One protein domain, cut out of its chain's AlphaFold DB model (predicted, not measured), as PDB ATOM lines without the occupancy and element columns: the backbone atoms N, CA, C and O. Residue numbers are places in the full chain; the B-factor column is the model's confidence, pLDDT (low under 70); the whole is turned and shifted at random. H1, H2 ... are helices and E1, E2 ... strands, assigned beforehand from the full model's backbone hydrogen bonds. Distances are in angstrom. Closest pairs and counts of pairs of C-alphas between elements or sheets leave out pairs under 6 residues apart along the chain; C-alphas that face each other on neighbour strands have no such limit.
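Overview. This is residues 7 to 12 and 35 to 150 of the 154 residues of an uncharacterized protein of Smittium culicis (UniProt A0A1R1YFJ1). A flat, loose model has two ends: a small sheet of three strands at one, and a loose group of the three helices H2, H3 and H4 at the other. Between these ends runs the long helix H5, with H1 antiparallel beside part of it, while the short H6 covers part of the sheet and H7 grazes it. The printed part has 122 residues with seven named helices and three named strands, in the order E1 H1 H2 H3 H4 H5 E2 H6 E3 H7. The sheet, in the order E1 E2 E3, is mixed, and the class is mixed, helices and strands. The whole is loose, with a radius of gyration of the C-alphas of 17.3 A and spans of 50 by 46 by 19 A.

Arrangement. In the sheet, E2, residues 103 to 108, is the inner strand. E1, residues 7 to 12, is its antiparallel neighbour at 166 degrees, with N 9 and O 105 2.9 A apart, within hydrogen-bond range. E3, residues 128 to 132, is its parallel neighbour at 28 degrees, with N 106 and O 129 2.8 A apart, also within range. H6, residues 112 to 115, is on the sheet at a height of 8.9 A, only just over E3, on which 3 of its 4 C-alphas fall. E2, H6 and E3 form a strand-helix-strand unit, two parallel neighbour strands with a helix between, and its crossover is right-handed. H7, residues 144 to 149, only grazes the sheet with residues 145 to 149; its closest C-alpha to E1 is that of Leu 146, 7.8 A from that of His 9. H5, residues 82 to 98, is only just not on the sheet, with 4 pairs of C-alphas within 10 A. With residues 87 to 94 alone it touches H1, residues 35 to 44, at a shallow tilt of 19 degrees, opposite ways; the closest C-alphas, of Ile 43 and Arg 90, are 5.9 A apart. H2, residues 50 to 57, and H3, residues 62 to 67, form a helical hairpin and touch at a steep tilt of 38 degrees, the C-alphas of Arg 55 and Glu 62 coming closest at 6.7 A. H4, residues 70 to 79, is close to H2 but not clearly touching, with the closest C-alphas, of Pro 50 and Glu 77, 6.5 A apart. Every O i to N i+4 pair is within hydrogen-bond range in H1 to H5; H7 has 1 of 2, and H6 is too short for such a pair.

Along the chain. E1 begins at C-alpha 7 (218.179, 180.556, 130.208) and is 15.8 A long; E2 is 16.5 A and E3 13.4 A. H5, the longest helix, measures 24.2 A and begins at C-alpha 82 (213.167, 186.656, 145.013). H4 measures 14.3 A and H1 14.1 A. H7 ends at C-alpha 149 (220.415, 178.061, 118.705).

Size, cuts and confidence. The C-alphas of Gln 63 and Ser 148 are the two farthest apart, at 51.0 A. Residues 13 to 34 are not printed, and C-alphas 12 and 35 are 25.0 A apart across this cut. The links H6 to E3 and E3 to H7 are long; in the latter, residues 135 to 136 pair antiparallel with 140 to 141. The mean pLDDT of the printed part is 76.3, with 27 residues under 70, among them 7 to 12, 116 to 120 and 147 to 150.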
ATOM      1  N   VAL A   7     217.450 180.416 131.476       62.88
ATOM      2  CA  VAL A   7     218.179 180.556 130.208       62.88
ATOM      3  C   VAL A   7     217.539 181.674 129.397       62.88
ATOM      4  O   VAL A   7     216.334 181.662 129.154       62.88
ATOM      5  N   VAL A   8     218.353 182.645 128.992       65.25
ATOM      6  CA  VAL A   8     217.942 183.814 128.210       65.25
ATOM      7  C   VAL A   8     218.258 183.558 126.739       65.25
ATOM      8  O   VAL A   8     219.412 183.297 126.402       65.25
ATOM      9  N   HIS A   9     217.260 183.643 125.859       68.88
ATOM     10  CA  HIS A   9     217.441 183.444 124.421       68.88
ATOM     11  C   HIS A   9     216.629 184.442 123.584       68.88
ATOM     12  O   HIS A   9     215.445 184.654 123.832       68.88
ATOM     13  N   GLY A  10     217.242 184.983 122.528       61.19
ATOM     14  CA  GLY A  10     216.590 185.868 121.560       61.19
ATOM     15  C   GLY A  10     216.983 187.335 121.733       61.19
ATOM     16  O   GLY A  10     216.767 187.938 122.780       61.19
ATOM     17  N   PHE A  11     217.566 187.885 120.671       60.28
ATOM     18  CA  PHE A  11     217.648 189.318 120.397       60.28
ATOM     19  C   PHE A  11     217.185 189.502 118.955       60.28
ATOM     20  O   PHE A  11     217.974 189.817 118.063       60.28
ATOM     21  N   ASP A  12     215.908 189.230 118.713       61.44
ATOM     22  CA  ASP A  12     215.338 189.436 117.391       61.44
ATOM     23  C   ASP A  12     215.050 190.928 117.239       61.44
ATOM     24  O   ASP A  12     214.219 191.493 117.957       61.44
ATOM     25  N   LEU A  35     217.954 210.085 133.432       67.44
ATOM     26  CA  LEU A  35     217.439 208.740 133.196       67.44
ATOM     27  C   LEU A  35     218.519 207.687 133.480       67.44
ATOM     28  O   LEU A  35     218.285 206.771 134.271       67.44
ATOM     29  N   HIS A  36     219.722 207.844 132.919       68.81
ATOM     30  CA  HIS A  36     220.844 206.938 133.175       68.81
ATOM     31  C   HIS A  36     221.212 206.866 134.660       68.81
ATOM     32  O   HIS A  36     221.449 205.777 135.180       68.81
ATOM     33  N   THR A  37     221.203 207.995 135.366       74.19
ATOM     34  CA  THR A  37     221.527 208.057 136.797       74.19
ATOM     35  C   THR A  37     220.465 207.362 137.650       74.19
ATOM     36  O   THR A  37     220.801 206.602 138.564       74.19
ATOM     37  N   ARG A  38     219.175 207.565 137.353       71.88
ATOM     38  CA  ARG A  38     218.062 206.869 138.025       71.88
ATOM     39  C   ARG A  38     218.116 205.364 137.780       71.88
ATOM     40  O   ARG A  38     217.942 204.579 138.711       71.88
ATOM     41  N   LEU A  39     218.405 204.963 136.549       68.31
ATOM     42  CA  LEU A  39     218.514 203.565 136.155       68.31
ATOM     43  C   LEU A  39     219.735 202.874 136.777       68.31
ATOM     44  O   LEU A  39     219.622 201.765 137.296       68.31
ATOM     45  N   TYR A  40     220.884 203.546 136.806       72.06
ATOM     46  CA  TYR A  40     222.079 203.051 137.480       72.06
ATOM     47  C   TYR A  40     221.832 202.871 138.981       72.06
ATOM     48  O   TYR A  40     222.155 201.819 139.531       72.06
ATOM     49  N   LYS A  41     221.181 203.839 139.642       75.56
ATOM     50  CA  LYS A  41     220.743 203.710 141.045       75.56
ATOM     51  C   LYS A  41     219.798 202.525 141.254       75.56
ATOM     52  O   LYS A  41     219.913 201.839 142.263       75.56
ATOM     53  N   MET A  42     218.896 202.250 140.311       72.06
ATOM     54  CA  MET A  42     217.985 201.102 140.381       72.06
ATOM     55  C   MET A  42     218.745 199.767 140.331       72.06
ATOM     56  O   MET A  42     218.489 198.892 141.159       72.06
ATOM     57  N   ILE A  43     219.694 199.621 139.401       71.25
ATOM     58  CA  ILE A  43     220.489 198.393 139.221       71.25
ATOM     59  C   ILE A  43     221.482 198.185 140.372       71.25
ATOM     60  O   ILE A  43     221.685 197.060 140.818       71.25
ATOM     61  N   THR A  44     222.091 199.263 140.868       73.06
ATOM     62  CA  THR A  44     223.112 199.206 141.930       73.06
ATOM     63  C   THR A  44     222.542 199.239 143.343       73.06
ATOM     64  O   THR A  44     223.292 199.077 144.309       73.06
ATOM     65  N   ALA A  45     221.229 199.431 143.494       74.31
ATOM     66  CA  ALA A  45     220.583 199.372 144.793       74.31
ATOM     67  C   ALA A  45     220.848 198.009 145.449       74.31
ATOM     68  O   ALA A  45     220.601 196.950 144.865       74.31
ATOM     69  N   LYS A  46     221.378 198.057 146.675       72.06
ATOM     70  CA  LYS A  46     221.699 196.862 147.453       72.06
ATOM     71  C   LYS A  46     220.438 196.032 147.651       72.06
ATOM     72  O   LYS A  46     219.407 196.552 148.075       72.06
ATOM     73  N   LEU A  47     220.550 194.738 147.371       73.31
ATOM     74  CA  LEU A  47     219.535 193.793 147.796       73.31
ATOM     75  C   LEU A  47     219.500 193.725 149.327       73.31
ATOM     76  O   LEU A  47     220.561 193.823 149.954       73.31
ATOM     77  N   PRO A  48     218.307 193.560 149.924       75.50
ATOM     78  CA  PRO A  48     218.187 193.312 151.352       75.50
ATOM     79  C   PRO A  48     218.957 192.042 151.721       75.50
ATOM     80  O   PRO A  48     218.944 191.051 150.989       75.50
ATOM     81  N   ASP A  49     219.640 192.086 152.856       81.88
ATOM     82  CA  ASP A  49     220.337 190.934 153.403       81.88
ATOM     83  C   ASP A  49     219.338 189.870 153.905       81.88
ATOM     84  O   ASP A  49     218.174 190.182 154.195       81.88
ATOM     85  N   PRO A  50     219.770 188.603 154.037       80.62
ATOM     86  CA  PRO A  50     218.894 187.510 154.449       80.62
ATOM     87  C   PRO A  50     218.149 187.750 155.769       80.62
ATOM     88  O   PRO A  50     216.989 187.365 155.896       80.62
ATOM     89  N   LEU A  51     218.773 188.423 156.741       83.88
ATOM     90  CA  LEU A  51     218.137 188.727 158.025       83.88
ATOM     91  C   LEU A  51     216.997 189.742 157.855       83.88
ATOM     92  O   LEU A  51     215.909 189.546 158.399       83.88
ATOM     93  N   THR A  52     217.198 190.775 157.034       82.00
ATOM     94  CA  THR A  52     216.132 191.723 156.670       82.00
ATOM     95  C   THR A  52     214.959 191.021 155.985       82.00
ATOM     96  O   THR A  52     213.803 191.370 156.222       82.00
ATOM     97  N   LEU A  53     215.219 189.998 155.170       79.00
ATOM     98  CA  LEU A  53     214.168 189.213 154.517       79.00
ATOM     99  C   LEU A  53     213.384 188.352 155.512       79.00
ATOM    100  O   LEU A  53     212.156 188.359 155.474       79.00
ATOM    101  N   VAL A  54     214.066 187.679 156.443       82.69
ATOM    102  CA  VAL A  54     213.418 186.934 157.541       82.69
ATOM    103  C   VAL A  54     212.447 187.833 158.299       82.69
ATOM    104  O   VAL A  54     211.293 187.457 158.502       82.69
ATOM    105  N   ARG A  55     212.901 189.042 158.645       81.44
ATOM    106  CA  ARG A  55     212.107 190.040 159.359       81.44
ATOM    107  C   ARG A  55     210.906 190.524 158.546       81.44
ATOM    108  O   ARG A  55     209.798 190.574 159.071       81.44
ATOM    109  N   ASN A  56     211.111 190.881 157.280       78.75
ATOM    110  CA  ASN A  56     210.072 191.495 156.448       78.75
ATOM    111  C   ASN A  56     208.989 190.507 155.998       78.75
ATOM    112  O   ASN A  56     207.836 190.899 155.846       78.75
ATOM    113  N   PHE A  57     209.355 189.243 155.774       74.88
ATOM    114  CA  PHE A  57     208.447 188.208 155.271       74.88
ATOM    115  C   PHE A  57     207.923 187.272 156.366       74.88
ATOM    116  O   PHE A  57     207.144 186.371 156.067       74.88
ATOM    117  N   GLY A  58     208.337 187.469 157.624       76.56
ATOM    118  CA  GLY A  58     207.871 186.669 158.759       76.56
ATOM    119  C   GLY A  58     208.176 185.175 158.617       76.56
ATOM    120  O   GLY A  58     207.417 184.346 159.109       76.56
ATOM    121  N   LEU A  59     209.263 184.824 157.919       79.25
ATOM    122  CA  LEU A  59     209.606 183.432 157.599       79.25
ATOM    123  C   LEU A  59     210.001 182.630 158.850       79.25
ATOM    124  O   LEU A  59     209.776 181.424 158.908       79.25
ATOM    125  N   MET A  60     210.620 183.300 159.826       83.88
ATOM    126  CA  MET A  60     210.979 182.788 161.154       83.88
ATOM    127  C   MET A  60     211.349 183.959 162.078       83.88
ATOM    128  O   MET A  60     211.405 185.106 161.631       83.88
ATOM    129  N   SER A  61     211.630 183.693 163.357       86.25
ATOM    130  CA  SER A  61     212.161 184.728 164.250       86.25
ATOM    131  C   SER A  61     213.635 185.035 163.944       86.25
ATOM    132  O   SER A  61     214.393 184.164 163.507       86.25
ATOM    133  N   GLU A  62     214.074 186.272 164.202       86.56
ATOM    134  CA  GLU A  62     215.478 186.672 164.010       86.56
ATOM    135  C   GLU A  62     216.439 185.810 164.841       86.56
ATOM    136  O   GLU A  62     217.514 185.428 164.375       86.56
ATOM    137  N   GLN A  63     216.038 185.460 166.066       87.25
ATOM    138  CA  GLN A  63     216.847 184.626 166.951       87.25
ATOM    139  C   GLN A  63     216.996 183.202 166.414       87.25
ATOM    140  O   GLN A  63     218.090 182.638 166.489       87.25
ATOM    141  N   ASP A  64     215.931 182.636 165.848       86.56
ATOM    142  CA  ASP A  64     215.977 181.297 165.264       86.56
ATOM    143  C   ASP A  64     216.875 181.279 164.032       86.56
ATOM    144  O   ASP A  64     217.727 180.399 163.911       86.56
ATOM    145  N   TYR A  65     216.788 182.309 163.184       86.19
ATOM    146  CA  TYR A  65     217.686 182.453 162.043       86.19
ATOM    147  C   TYR A  65     219.154 182.525 162.476       86.19
ATOM    148  O   TYR A  65     219.999 181.817 161.930       86.19
ATOM    149  N   LEU A  66     219.483 183.338 163.484       88.31
ATOM    150  CA  LEU A  66     220.860 183.476 163.967       88.31
ATOM    151  C   LEU A  66     221.418 182.172 164.548       88.31
ATOM    152  O   LEU A  66     222.615 181.918 164.390       88.31
ATOM    153  N   ARG A  67     220.565 181.333 165.146       91.06
ATOM    154  CA  ARG A  67     220.927 180.022 165.703       91.06
ATOM    155  C   ARG A  67     221.052 178.911 164.659       91.06
ATOM    156  O   ARG A  67     221.605 177.862 164.986       91.06
ATOM    157  N   LEU A  68     220.586 179.117 163.423       88.25
ATOM    158  CA  LEU A  68     220.690 178.096 162.381       88.25
ATOM    159  C   LEU A  68     222.161 177.708 162.118       88.25
ATOM    160  O   LEU A  68     223.016 178.592 161.955       88.25
ATOM    161  N   PRO A  69     222.460 176.401 161.989       90.44
ATOM    162  CA  PRO A  69     223.747 175.925 161.499       90.44
ATOM    163  C   PRO A  69     224.088 176.524 160.130       90.44
ATOM    164  O   PRO A  69     223.200 176.760 159.305       90.44
ATOM    165  N   LEU A  70     225.383 176.712 159.851       85.00
ATOM    166  CA  LEU A  70     225.862 177.360 158.622       85.00
ATOM    167  C   LEU A  70     225.300 176.714 157.343       85.00
ATOM    168  O   LEU A  70     224.886 177.419 156.427       85.00
ATOM    169  N   ASP A  71     225.216 175.383 157.293       84.38
ATOM    170  CA  ASP A  71     224.675 174.665 156.133       84.38
ATOM    171  C   ASP A  71     223.175 174.907 155.922       84.38
ATOM    172  O   ASP A  71     222.702 174.947 154.783       84.38
ATOM    173  N   GLN A  72     222.418 175.091 157.004       83.81
ATOM    174  CA  GLN A  72     220.996 175.418 156.928       83.81
ATOM    175  C   GLN A  72     220.789 176.879 156.526       83.81
ATOM    176  O   GLN A  72     219.946 177.140 155.669       83.81
ATOM    177  N   LYS A  73     221.615 177.805 157.036       82.50
ATOM    178  CA  LYS A  73     221.640 179.204 156.574       82.50
ATOM    179  C   LYS A  73     221.918 179.296 155.080       82.50
ATOM    180  O   LYS A  73     221.148 179.919 154.362       82.50
ATOM    181  N   ARG A  74     222.933 178.588 154.572       79.44
ATOM    182  CA  ARG A  74     223.230 178.558 153.129       79.44
ATOM    183  C   ARG A  74     222.073 178.008 152.302       79.44
ATOM    184  O   ARG A  74     221.762 178.561 151.255       79.44
ATOM    185  N   LYS A  75     221.421 176.927 152.746       77.81
ATOM    186  CA  LYS A  75     220.230 176.391 152.060       77.81
ATOM    187  C   LYS A  75     219.089 177.406 152.041       77.81
ATOM    188  O   LYS A  75     218.432 177.555 151.017       77.81
ATOM    189  N   PHE A  76     218.881 178.105 153.149       79.31
ATOM    190  CA  PHE A  76     217.881 179.154 153.259       79.31
ATOM    191  C   PHE A  76     218.184 180.328 152.316       79.31
ATOM    192  O   PHE A  76     217.328 180.706 151.528       79.31
ATOM    193  N   GLU A  77     219.423 180.820 152.287       76.44
ATOM    194  CA  GLU A  77     219.883 181.849 151.342       76.44
ATOM    195  C   GLU A  77     219.794 181.393 149.876       76.44
ATOM    196  O   GLU A  77     219.484 182.187 148.991       76.44
ATOM    197  N   MET A  78     220.032 180.109 149.586       68.31
ATOM    198  CA  MET A  78     219.824 179.562 148.242       68.31
ATOM    199  C   MET A  78     218.354 179.572 147.824       68.31
ATOM    200  O   MET A  78     218.075 179.753 146.638       68.31
ATOM    201  N   ASN A  79     217.440 179.407 148.778       69.44
ATOM    202  CA  ASN A  79     216.002 179.482 148.541       69.44
ATOM    203  C   ASN A  79     215.498 180.927 148.403       69.44
ATOM    204  O   ASN A  79     214.389 181.111 147.915       69.44
ATOM    205  N   MET A  80     216.303 181.938 148.759       74.75
ATOM    206  CA  MET A  80     216.003 183.353 148.507       74.75
ATOM    207  C   MET A  80     216.238 183.703 147.041       74.75
ATOM    208  O   MET A  80     217.231 184.330 146.650       74.75
ATOM    209  N   ILE A  81     215.322 183.246 146.202       76.44
ATOM    210  CA  ILE A  81     215.350 183.489 144.767       76.44
ATOM    211  C   ILE A  81     214.814 184.884 144.425       76.44
ATOM    212  O   ILE A  81     215.269 185.505 143.468       76.44
ATOM    213  N   GLU A  82     213.905 185.415 145.237       75.94
ATOM    214  CA  GLU A  82     213.167 186.656 145.013       75.94
ATOM    215  C   GLU A  82     214.083 187.881 144.871       75.94
ATOM    216  O   GLU A  82     213.874 188.653 143.934       75.94
ATOM    217  N   PRO A  83     215.144 188.062 145.688       75.62
ATOM    218  CA  PRO A  83     216.111 189.143 145.481       75.62
ATOM    219  C   PRO A  83     216.866 189.017 144.148       75.62
ATOM    220  O   PRO A  83     217.154 190.012 143.484       75.62
ATOM    221  N   LYS A  84     217.173 187.792 143.705       77.81
ATOM    222  CA  LYS A  84     217.868 187.564 142.427       77.81
ATOM    223  C   LYS A  84     216.944 187.821 141.237       77.81
ATOM    224  O   LYS A  84     217.376 188.408 140.247       77.81
ATOM    225  N   LEU A  85     215.672 187.433 141.347       79.56
ATOM    226  CA  LEU A  85     214.637 187.769 140.364       79.56
ATOM    227  C   LEU A  85     214.406 189.282 140.295       79.56
ATOM    228  O   LEU A  85     214.276 189.820 139.200       79.56
ATOM    229  N   ASP A  86     214.435 189.973 141.438       80.12
ATOM    230  CA  ASP A  86     214.345 191.433 141.518       80.12
ATOM    231  C   ASP A  86     215.459 192.120 140.725       80.12
ATOM    232  O   ASP A  86     215.194 192.969 139.873       80.12
ATOM    233  N   GLN A  87     216.709 191.708 140.950       78.38
ATOM    234  CA  GLN A  87     217.850 192.214 140.188       78.38
ATOM    235  C   GLN A  87     217.710 191.935 138.694       78.38
ATOM    236  O   GLN A  87     217.923 192.832 137.880       78.38
ATOM    237  N   LEU A  88     217.323 190.713 138.327       81.94
ATOM    238  CA  LEU A  88     217.140 190.333 136.930       81.94
ATOM    239  C   LEU A  88     216.063 191.193 136.247       81.94
ATOM    240  O   LEU A  88     216.280 191.695 135.144       81.94
ATOM    241  N   CYS A  89     214.935 191.428 136.922       82.62
ATOM    242  CA  CYS A  89     213.859 192.282 136.424       82.62
ATOM    243  C   CYS A  89     214.326 193.733 136.229       82.62
ATOM    244  O   CYS A  89     214.037 194.336 135.195       82.62
ATOM    245  N   ARG A  90     215.104 194.290 137.169       83.38
ATOM    246  CA  ARG A  90     215.696 195.637 137.041       83.38
ATOM    247  C   ARG A  90     216.645 195.741 135.851       83.38
ATOM    248  O   ARG A  90     216.594 196.728 135.121       83.38
ATOM    249  N   CYS A  91     217.468 194.719 135.619       80.62
ATOM    250  CA  CYS A  91     218.357 194.662 134.459       80.62
ATOM    251  C   CYS A  91     217.577 194.676 133.139       80.62
ATOM    252  O   CYS A  91     217.946 195.405 132.219       80.62
ATOM    253  N   PHE A  92     216.480 193.923 133.033       82.69
ATOM    254  CA  PHE A  92     215.673 193.943 131.812       82.69
ATOM    255  C   PHE A  92     214.867 195.229 131.638       82.69
ATOM    256  O   PHE A  92     214.779 195.734 130.523       82.69
ATOM    257  N   LEU A  93     214.339 195.816 132.715       80.88
ATOM    258  CA  LEU A  93     213.710 197.140 132.654       80.88
ATOM    259  C   LEU A  93     214.702 198.204 132.178       80.88
ATOM    260  O   LEU A  93     214.357 199.043 131.348       80.88
ATOM    261  N   TYR A  94     215.949 198.149 132.646       78.94
ATOM    262  CA  TYR A  94     217.012 199.006 132.134       78.94
ATOM    263  C   TYR A  94     217.239 198.805 130.636       78.94
ATOM    264  O   TYR A  94     217.225 199.772 129.877       78.94
ATOM    265  N   LEU A  95     217.396 197.552 130.201       76.06
ATOM    266  CA  LEU A  95     217.590 197.230 128.789       76.06
ATOM    267  C   LEU A  95     216.417 197.700 127.928       76.06
ATOM    268  O   LEU A  95     216.659 198.228 126.851       76.06
ATOM    269  N   ASN A  96     215.176 197.561 128.404       76.19
ATOM    270  CA  ASN A  96     213.972 198.018 127.704       76.19
ATOM    271  C   ASN A  96     213.949 199.539 127.505       76.19
ATOM    272  O   ASN A  96     213.538 200.019 126.456       76.19
ATOM    273  N   ASN A  97     214.437 200.298 128.488       73.56
ATOM    274  CA  ASN A  97     214.552 201.752 128.368       73.56
ATOM    275  C   ASN A  97     215.728 202.181 127.470       73.56
ATOM    276  O   ASN A  97     215.642 203.204 126.800       73.56
ATOM    277  N   ALA A  98     216.824 201.417 127.448       68.12
ATOM    278  CA  ALA A  98     218.015 201.735 126.656       68.12
ATOM    279  C   ALA A  98     217.930 201.267 125.189       68.12
ATOM    280  O   ALA A  98     218.587 201.835 124.317       68.12
ATOM    281  N   LYS A  99     217.163 200.208 124.905       63.91
ATOM    282  CA  LYS A  99     216.945 199.634 123.571       63.91
ATOM    283  C   LYS A  99     215.479 199.224 123.437       63.91
ATOM    284  O   LYS A  99     215.056 198.270 124.079       63.91
ATOM    285  N   ILE A 100     214.740 199.917 122.575       60.41
ATOM    286  CA  ILE A 100     213.284 199.743 122.429       60.41
ATOM    287  C   ILE A 100     212.929 198.450 121.659       60.41
ATOM    288  O   ILE A 100     211.889 197.852 121.917       60.41
ATOM    289  N   ASP A 101     213.825 197.946 120.797       68.19
ATOM    290  CA  ASP A 101     213.507 196.856 119.858       68.19
ATOM    291  C   ASP A 101     214.272 195.557 120.129       68.19
ATOM    292  O   ASP A 101     215.217 195.197 119.416       68.19
ATOM    293  N   TYR A 102     213.854 194.815 121.151       73.44
ATOM    294  CA  TYR A 102     214.259 193.420 121.313       73.44
ATOM    295  C   TYR A 102     213.098 192.572 121.821       73.44
ATOM    296  O   TYR A 102     212.300 193.030 122.637       73.44
ATOM    297  N   LYS A 103     213.039 191.317 121.373       79.69
ATOM    298  CA  LYS A 103     212.187 190.281 121.962       79.69
ATOM    299  C   LYS A 103     213.063 189.234 122.629       79.69
ATOM    300  O   LYS A 103     213.983 188.720 121.993       79.69
ATOM    301  N   LEU A 104     212.769 188.929 123.888       81.44
ATOM    302  CA  LEU A 104     213.589 188.052 124.713       81.44
ATOM    303  C   LEU A 104     212.748 186.916 125.290       81.44
ATOM    304  O   LEU A 104     211.641 187.132 125.770       81.44
ATOM    305  N   ASN A 105     213.276 185.699 125.248       84.88
ATOM    306  CA  ASN A 105     212.618 184.507 125.764       84.88
ATOM    307  C   ASN A 105     213.395 183.995 126.981       84.88
ATOM    308  O   ASN A 105     214.601 183.750 126.902       84.88
ATOM    309  N   LEU A 106     212.705 183.837 128.106       86.75
ATOM    310  CA  LEU A 106     213.240 183.294 129.350       86.75
ATOM    311  C   LEU A 106     212.713 181.883 129.565       86.75
ATOM    312  O   LEU A 106     211.504 181.685 129.661       86.75
ATOM    313  N   TYR A 107     213.619 180.923 129.702       85.38
ATOM    314  CA  TYR A 107     213.293 179.531 129.995       85.38
ATOM    315  C   TYR A 107     213.607 179.223 131.449       85.38
ATOM    316  O   TYR A 107     214.747 179.380 131.882       85.38
ATOM    317  N   TRP A 108     212.602 178.767 132.188       84.75
ATOM    318  CA  TRP A 108     212.671 178.569 133.630       84.75
ATOM    319  C   TRP A 108     212.639 177.088 133.987       84.75
ATOM    320  O   TRP A 108     211.713 176.378 133.594       84.75
ATOM    321  N   GLY A 109     213.581 176.631 134.815       80.12
ATOM    322  CA  GLY A 109     213.493 175.298 135.431       80.12
ATOM    323  C   GLY A 109     212.229 175.110 136.286       80.12
ATOM    324  O   GLY A 109     211.694 174.008 136.369       80.12
ATOM    325  N   ASN A 110     211.713 176.194 136.872       81.38
ATOM    326  CA  ASN A 110     210.392 176.247 137.494       81.38
ATOM    327  C   ASN A 110     209.651 177.497 136.998       81.38
ATOM    328  O   ASN A 110     210.083 178.621 137.252       81.38
ATOM    329  N   LEU A 111     208.533 177.288 136.298       81.38
ATOM    330  CA  LEU A 111     207.755 178.361 135.682       81.38
ATOM    331  C   LEU A 111     207.085 179.281 136.711       81.38
ATOM    332  O   LEU A 111     206.814 180.436 136.392       81.38
ATOM    333  N   ASP A 112     206.858 178.835 137.947       81.81
ATOM    334  CA  ASP A 112     206.229 179.674 138.972       81.81
ATOM    335  C   ASP A 112     207.082 180.901 139.321       81.81
ATOM    336  O   ASP A 112     206.538 181.963 139.622       81.81
ATOM    337  N   PHE A 113     208.405 180.820 139.149       79.94
ATOM    338  CA  PHE A 113     209.311 181.962 139.315       79.94
ATOM    339  C   PHE A 113     209.082 183.080 138.293       79.94
ATOM    340  O   PHE A 113     209.383 184.232 138.581       79.94
ATOM    341  N   SER A 114     208.500 182.780 137.126       79.69
ATOM    342  CA  SER A 114     208.105 183.821 136.166       79.69
ATOM    343  C   SER A 114     206.923 184.661 136.655       79.69
ATOM    344  O   SER A 114     206.800 185.827 136.291       79.69
ATOM    345  N   LYS A 115     206.060 184.077 137.494       75.62
ATOM    346  CA  LYS A 115     204.858 184.722 138.038       75.62
ATOM    347  C   LYS A 115     205.125 185.423 139.365       75.62
ATOM    348  O   LYS A 115     204.356 186.294 139.761       75.62
ATOM    349  N   GLN A 116     206.194 185.032 140.058       68.75
ATOM    350  CA  GLN A 116     206.635 185.694 141.277       68.75
ATOM    351  C   GLN A 116     207.200 187.068 140.926       68.75
ATOM    352  O   GLN A 116     208.249 187.205 140.302       68.75
ATOM    353  N   ILE A 117     206.449 188.092 141.314       60.78
ATOM    354  CA  ILE A 117     206.836 189.487 141.161       60.78
ATOM    355  C   ILE A 117     207.701 189.870 142.369       60.78
ATOM    356  O   ILE A 117     207.324 189.575 143.505       60.78
ATOM    357  N   PRO A 118     208.864 190.500 142.150       58.12
ATOM    358  CA  PRO A 118     209.840 190.732 143.201       58.12
ATOM    359  C   PRO A 118     209.373 191.723 144.277       58.12
ATOM    360  O   PRO A 118     208.441 192.506 144.095       58.12
ATOM    361  N   ILE A 119     210.113 191.716 145.390       62.94
ATOM    362  CA  ILE A 119     209.972 192.530 146.617       62.94
ATOM    363  C   ILE A 119     209.626 194.007 146.340       62.94
ATOM    364  O   ILE A 119     208.916 194.653 147.108       62.94
ATOM    365  N   SER A 120     210.125 194.546 145.233       64.38
ATOM    366  CA  SER A 120     209.988 195.939 144.810       64.38
ATOM    367  C   SER A 120     208.710 196.261 144.017       64.38
ATOM    368  O   SER A 120     208.558 197.396 143.569       64.38
ATOM    369  N   LYS A 121     207.786 195.299 143.844       71.50
ATOM    370  CA  LYS A 121     206.545 195.421 143.046       71.50
ATOM    371  C   LYS A 121     206.776 195.713 141.551       71.50
ATOM    372  O   LYS A 121     205.881 196.220 140.879       71.50
ATOM    373  N   LEU A 122     207.963 195.411 141.022       75.44
ATOM    374  CA  LEU A 122     208.301 195.610 139.607       75.44
ATOM    375  C   LEU A 122     207.684 194.533 138.715       75.44
ATOM    376  O   LEU A 122     207.805 193.353 139.005       75.44
ATOM    377  N   THR A 123     207.106 194.911 137.580       81.62
ATOM    378  CA  THR A 123     206.580 193.955 136.593       81.62
ATOM    379  C   THR A 123     207.595 193.658 135.494       81.62
ATOM    380  O   THR A 123     208.328 194.554 135.065       81.62
ATOM    381  N   TRP A 124     207.589 192.425 134.983       84.69
ATOM    382  CA  TRP A 124     208.373 192.069 133.801       84.69
ATOM    383  C   TRP A 124     207.988 192.947 132.591       84.69
ATOM    384  O   TRP A 124     206.799 193.206 132.381       84.69
ATOM    385  N   PRO A 125     208.966 193.401 131.787       85.19
ATOM    386  CA  PRO A 125     208.704 194.057 130.508       85.19
ATOM    387  C   PRO A 125     207.867 193.191 129.548       85.19
ATOM    388  O   PRO A 125     208.053 191.980 129.467       85.19
ATOM    389  N   GLN A 126     206.975 193.817 128.772       83.81
ATOM    390  CA  GLN A 126     206.044 193.119 127.863       83.81
ATOM    391  C   GLN A 126     206.729 192.378 126.704       83.81
ATOM    392  O   GLN A 126     206.157 191.466 126.114       83.81
ATOM    393  N   ASN A 127     207.956 192.765 126.364       82.44
ATOM    394  CA  ASN A 127     208.764 192.152 125.314       82.44
ATOM    395  C   ASN A 127     209.517 190.888 125.776       82.44
ATOM    396  O   ASN A 127     210.286 190.307 125.001       82.44
ATOM    397  N   ILE A 128     209.283 190.452 127.018       85.31
ATOM    398  CA  ILE A 128     209.800 189.207 127.580       85.31
ATOM    399  C   ILE A 128     208.722 188.126 127.510       85.31
ATOM    400  O   ILE A 128     207.622 188.275 128.033       85.31
ATOM    401  N   SER A 129     209.053 187.005 126.879       87.50
ATOM    402  CA  SER A 129     208.233 185.793 126.873       87.50
ATOM    403  C   SER A 129     208.808 184.775 127.855       87.50
ATOM    404  O   SER A 129     210.022 184.587 127.922       87.50
ATOM    405  N   HIS A 130     207.952 184.122 128.637       88.50
ATOM    406  CA  HIS A 130     208.365 183.163 129.662       88.50
ATOM    407  C   HIS A 130     207.946 181.747 129.260       88.50
ATOM    408  O   HIS A 130     206.786 181.502 128.935       88.50
ATOM    409  N   HIS A 131     208.888 180.811 129.313       87.56
ATOM    410  CA  HIS A 131     208.726 179.430 128.873       87.56
ATOM    411  C   HIS A 131     209.242 178.461 129.933       87.56
ATOM    412  O   HIS A 131     210.121 178.786 130.734       87.56
ATOM    413  N   LYS A 132     208.703 177.244 129.947       86.44
ATOM    414  CA  LYS A 132     209.241 176.172 130.781       86.44
ATOM    415  C   LYS A 132     210.505 175.610 130.127       86.44
ATOM    416  O   LYS A 132     210.535 175.389 128.919       86.44
ATOM    417  N   LEU A 133     211.541 175.397 130.931       84.31
ATOM    418  CA  LEU A 133     212.740 174.689 130.507       84.31
ATOM    419  C   LEU A 133     212.492 173.182 130.622       84.31
ATOM    420  O   LEU A 133     212.275 172.663 131.719       84.31
ATOM    421  N   ASP A 134     212.552 172.482 129.496       81.38
ATOM    422  CA  ASP A 134     212.360 171.040 129.436       81.38
ATOM    423  C   ASP A 134     213.710 170.332 129.560       81.38
ATOM    424  O   ASP A 134     214.555 170.376 128.659       81.38
ATOM    425  N   LEU A 135     213.915 169.668 130.698       77.00
ATOM    426  CA  LEU A 135     215.130 168.924 131.026       77.00
ATOM    427  C   LEU A 135     214.849 167.418 131.071       77.00
ATOM    428  O   LEU A 135     213.867 166.981 131.670       77.00
ATOM    429  N   VAL A 136     215.751 166.614 130.503       71.75
ATOM    430  CA  VAL A 136     215.738 165.143 130.636       71.75
ATOM    431  C   VAL A 136     216.851 164.688 131.587       71.75
ATOM    432  O   VAL A 136     217.851 165.390 131.759       71.75
ATOM    433  N   ARG A 137     216.659 163.524 132.239       53.88
ATOM    434  CA  ARG A 137     217.603 162.889 133.185       53.88
ATOM    435  C   ARG A 137     219.042 163.013 132.663       53.88
ATOM    436  O   ARG A 137     219.385 162.385 131.669       53.88
ATOM    437  N   GLY A 138     219.845 163.851 133.326       58.88
ATOM    438  CA  GLY A 138     221.186 164.242 132.869       58.88
ATOM    439  C   GLY A 138     221.384 165.739 132.578       58.88
ATOM    440  O   GLY A 138     222.433 166.098 132.060       58.88
ATOM    441  N   ASN A 139     220.421 166.613 132.912       66.69
ATOM    442  CA  ASN A 139     220.481 168.074 132.694       66.69
ATOM    443  C   ASN A 139     220.577 168.492 131.217       66.69
ATOM    444  O   ASN A 139     221.043 169.586 130.900       66.69
ATOM    445  N   ILE A 140     220.113 167.636 130.307       72.81
ATOM    446  CA  ILE A 140     220.094 167.939 128.878       72.81
ATOM    447  C   ILE A 140     218.861 168.794 128.581       72.81
ATOM    448  O   ILE A 140     217.733 168.362 128.833       72.81
ATOM    449  N   ILE A 141     219.084 169.989 128.029       78.12
ATOM    450  CA  ILE A 141     218.026 170.889 127.556       78.12
ATOM    451  C   ILE A 141     217.400 170.289 126.296       78.12
ATOM    452  O   ILE A 141     218.083 170.010 125.308       78.12
ATOM    453  N   THR A 142     216.089 170.069 126.337       78.06
ATOM    454  CA  THR A 142     215.350 169.401 125.259       78.06
ATOM    455  C   THR A 142     214.475 170.313 124.418       78.06
ATOM    456  O   THR A 142     214.092 169.879 123.330       78.06
ATOM    457  N   ASN A 143     214.274 171.560 124.853       80.81
ATOM    458  CA  ASN A 143     213.639 172.637 124.093       80.81
ATOM    459  C   ASN A 143     214.178 172.676 122.649       80.81
ATOM    460  O   ASN A 143     215.353 173.017 122.454       80.81
ATOM    461  N   PRO A 144     213.381 172.281 121.638       75.50
ATOM    462  CA  PRO A 144     213.854 172.171 120.259       75.50
ATOM    463  C   PRO A 144     214.367 173.513 119.724       75.50
ATOM    464  O   PRO A 144     215.395 173.550 119.052       75.50
ATOM    465  N   GLU A 145     213.733 174.613 120.123       74.25
ATOM    466  CA  GLU A 145     214.149 175.983 119.828       74.25
ATOM    467  C   GLU A 145     215.522 176.360 120.410       74.25
ATOM    468  O   GLU A 145     216.265 177.126 119.794       74.25
ATOM    469  N   LEU A 146     215.913 175.782 121.552       73.44
ATOM    470  CA  LEU A 146     217.239 175.993 122.140       73.44
ATOM    471  C   LEU A 146     218.311 175.109 121.482       73.44
ATOM    472  O   LEU A 146     219.469 175.519 121.411       73.44
ATOM    473  N   LYS A 147     217.941 173.941 120.937       64.94
ATOM    474  CA  LYS A 147     218.868 173.035 120.228       64.94
ATOM    475  C   LYS A 147     219.369 173.606 118.903       64.94
ATOM    476  O   LYS A 147     220.524 173.399 118.546       64.94
ATOM    477  N   SER A 148     218.523 174.328 118.167       59.06
ATOM    478  CA  SER A 148     218.925 175.002 116.921       59.06
ATOM    479  C   SER A 148     219.816 176.224 117.162       59.06
ATOM    480  O   SER A 148     220.591 176.610 116.286       59.06
ATOM    481  N   ALA A 149     219.713 176.834 118.344       53.47
ATOM    482  CA  ALA A 149     220.415 178.061 118.705       53.47
ATOM    483  C   ALA A 149     221.711 177.831 119.498       53.47
ATOM    484  O   ALA A 149     222.547 178.734 119.582       53.47
ATOM    485  N   SER A 150     221.917 176.632 120.056       47.78
ATOM    486  CA  SER A 150     223.127 176.261 120.787       47.78
ATOM    487  C   SER A 150     224.326 176.092 119.843       47.78
ATOM    488  O   SER A 150     224.812 174.993 119.597       47.78
TER     489      SER A 150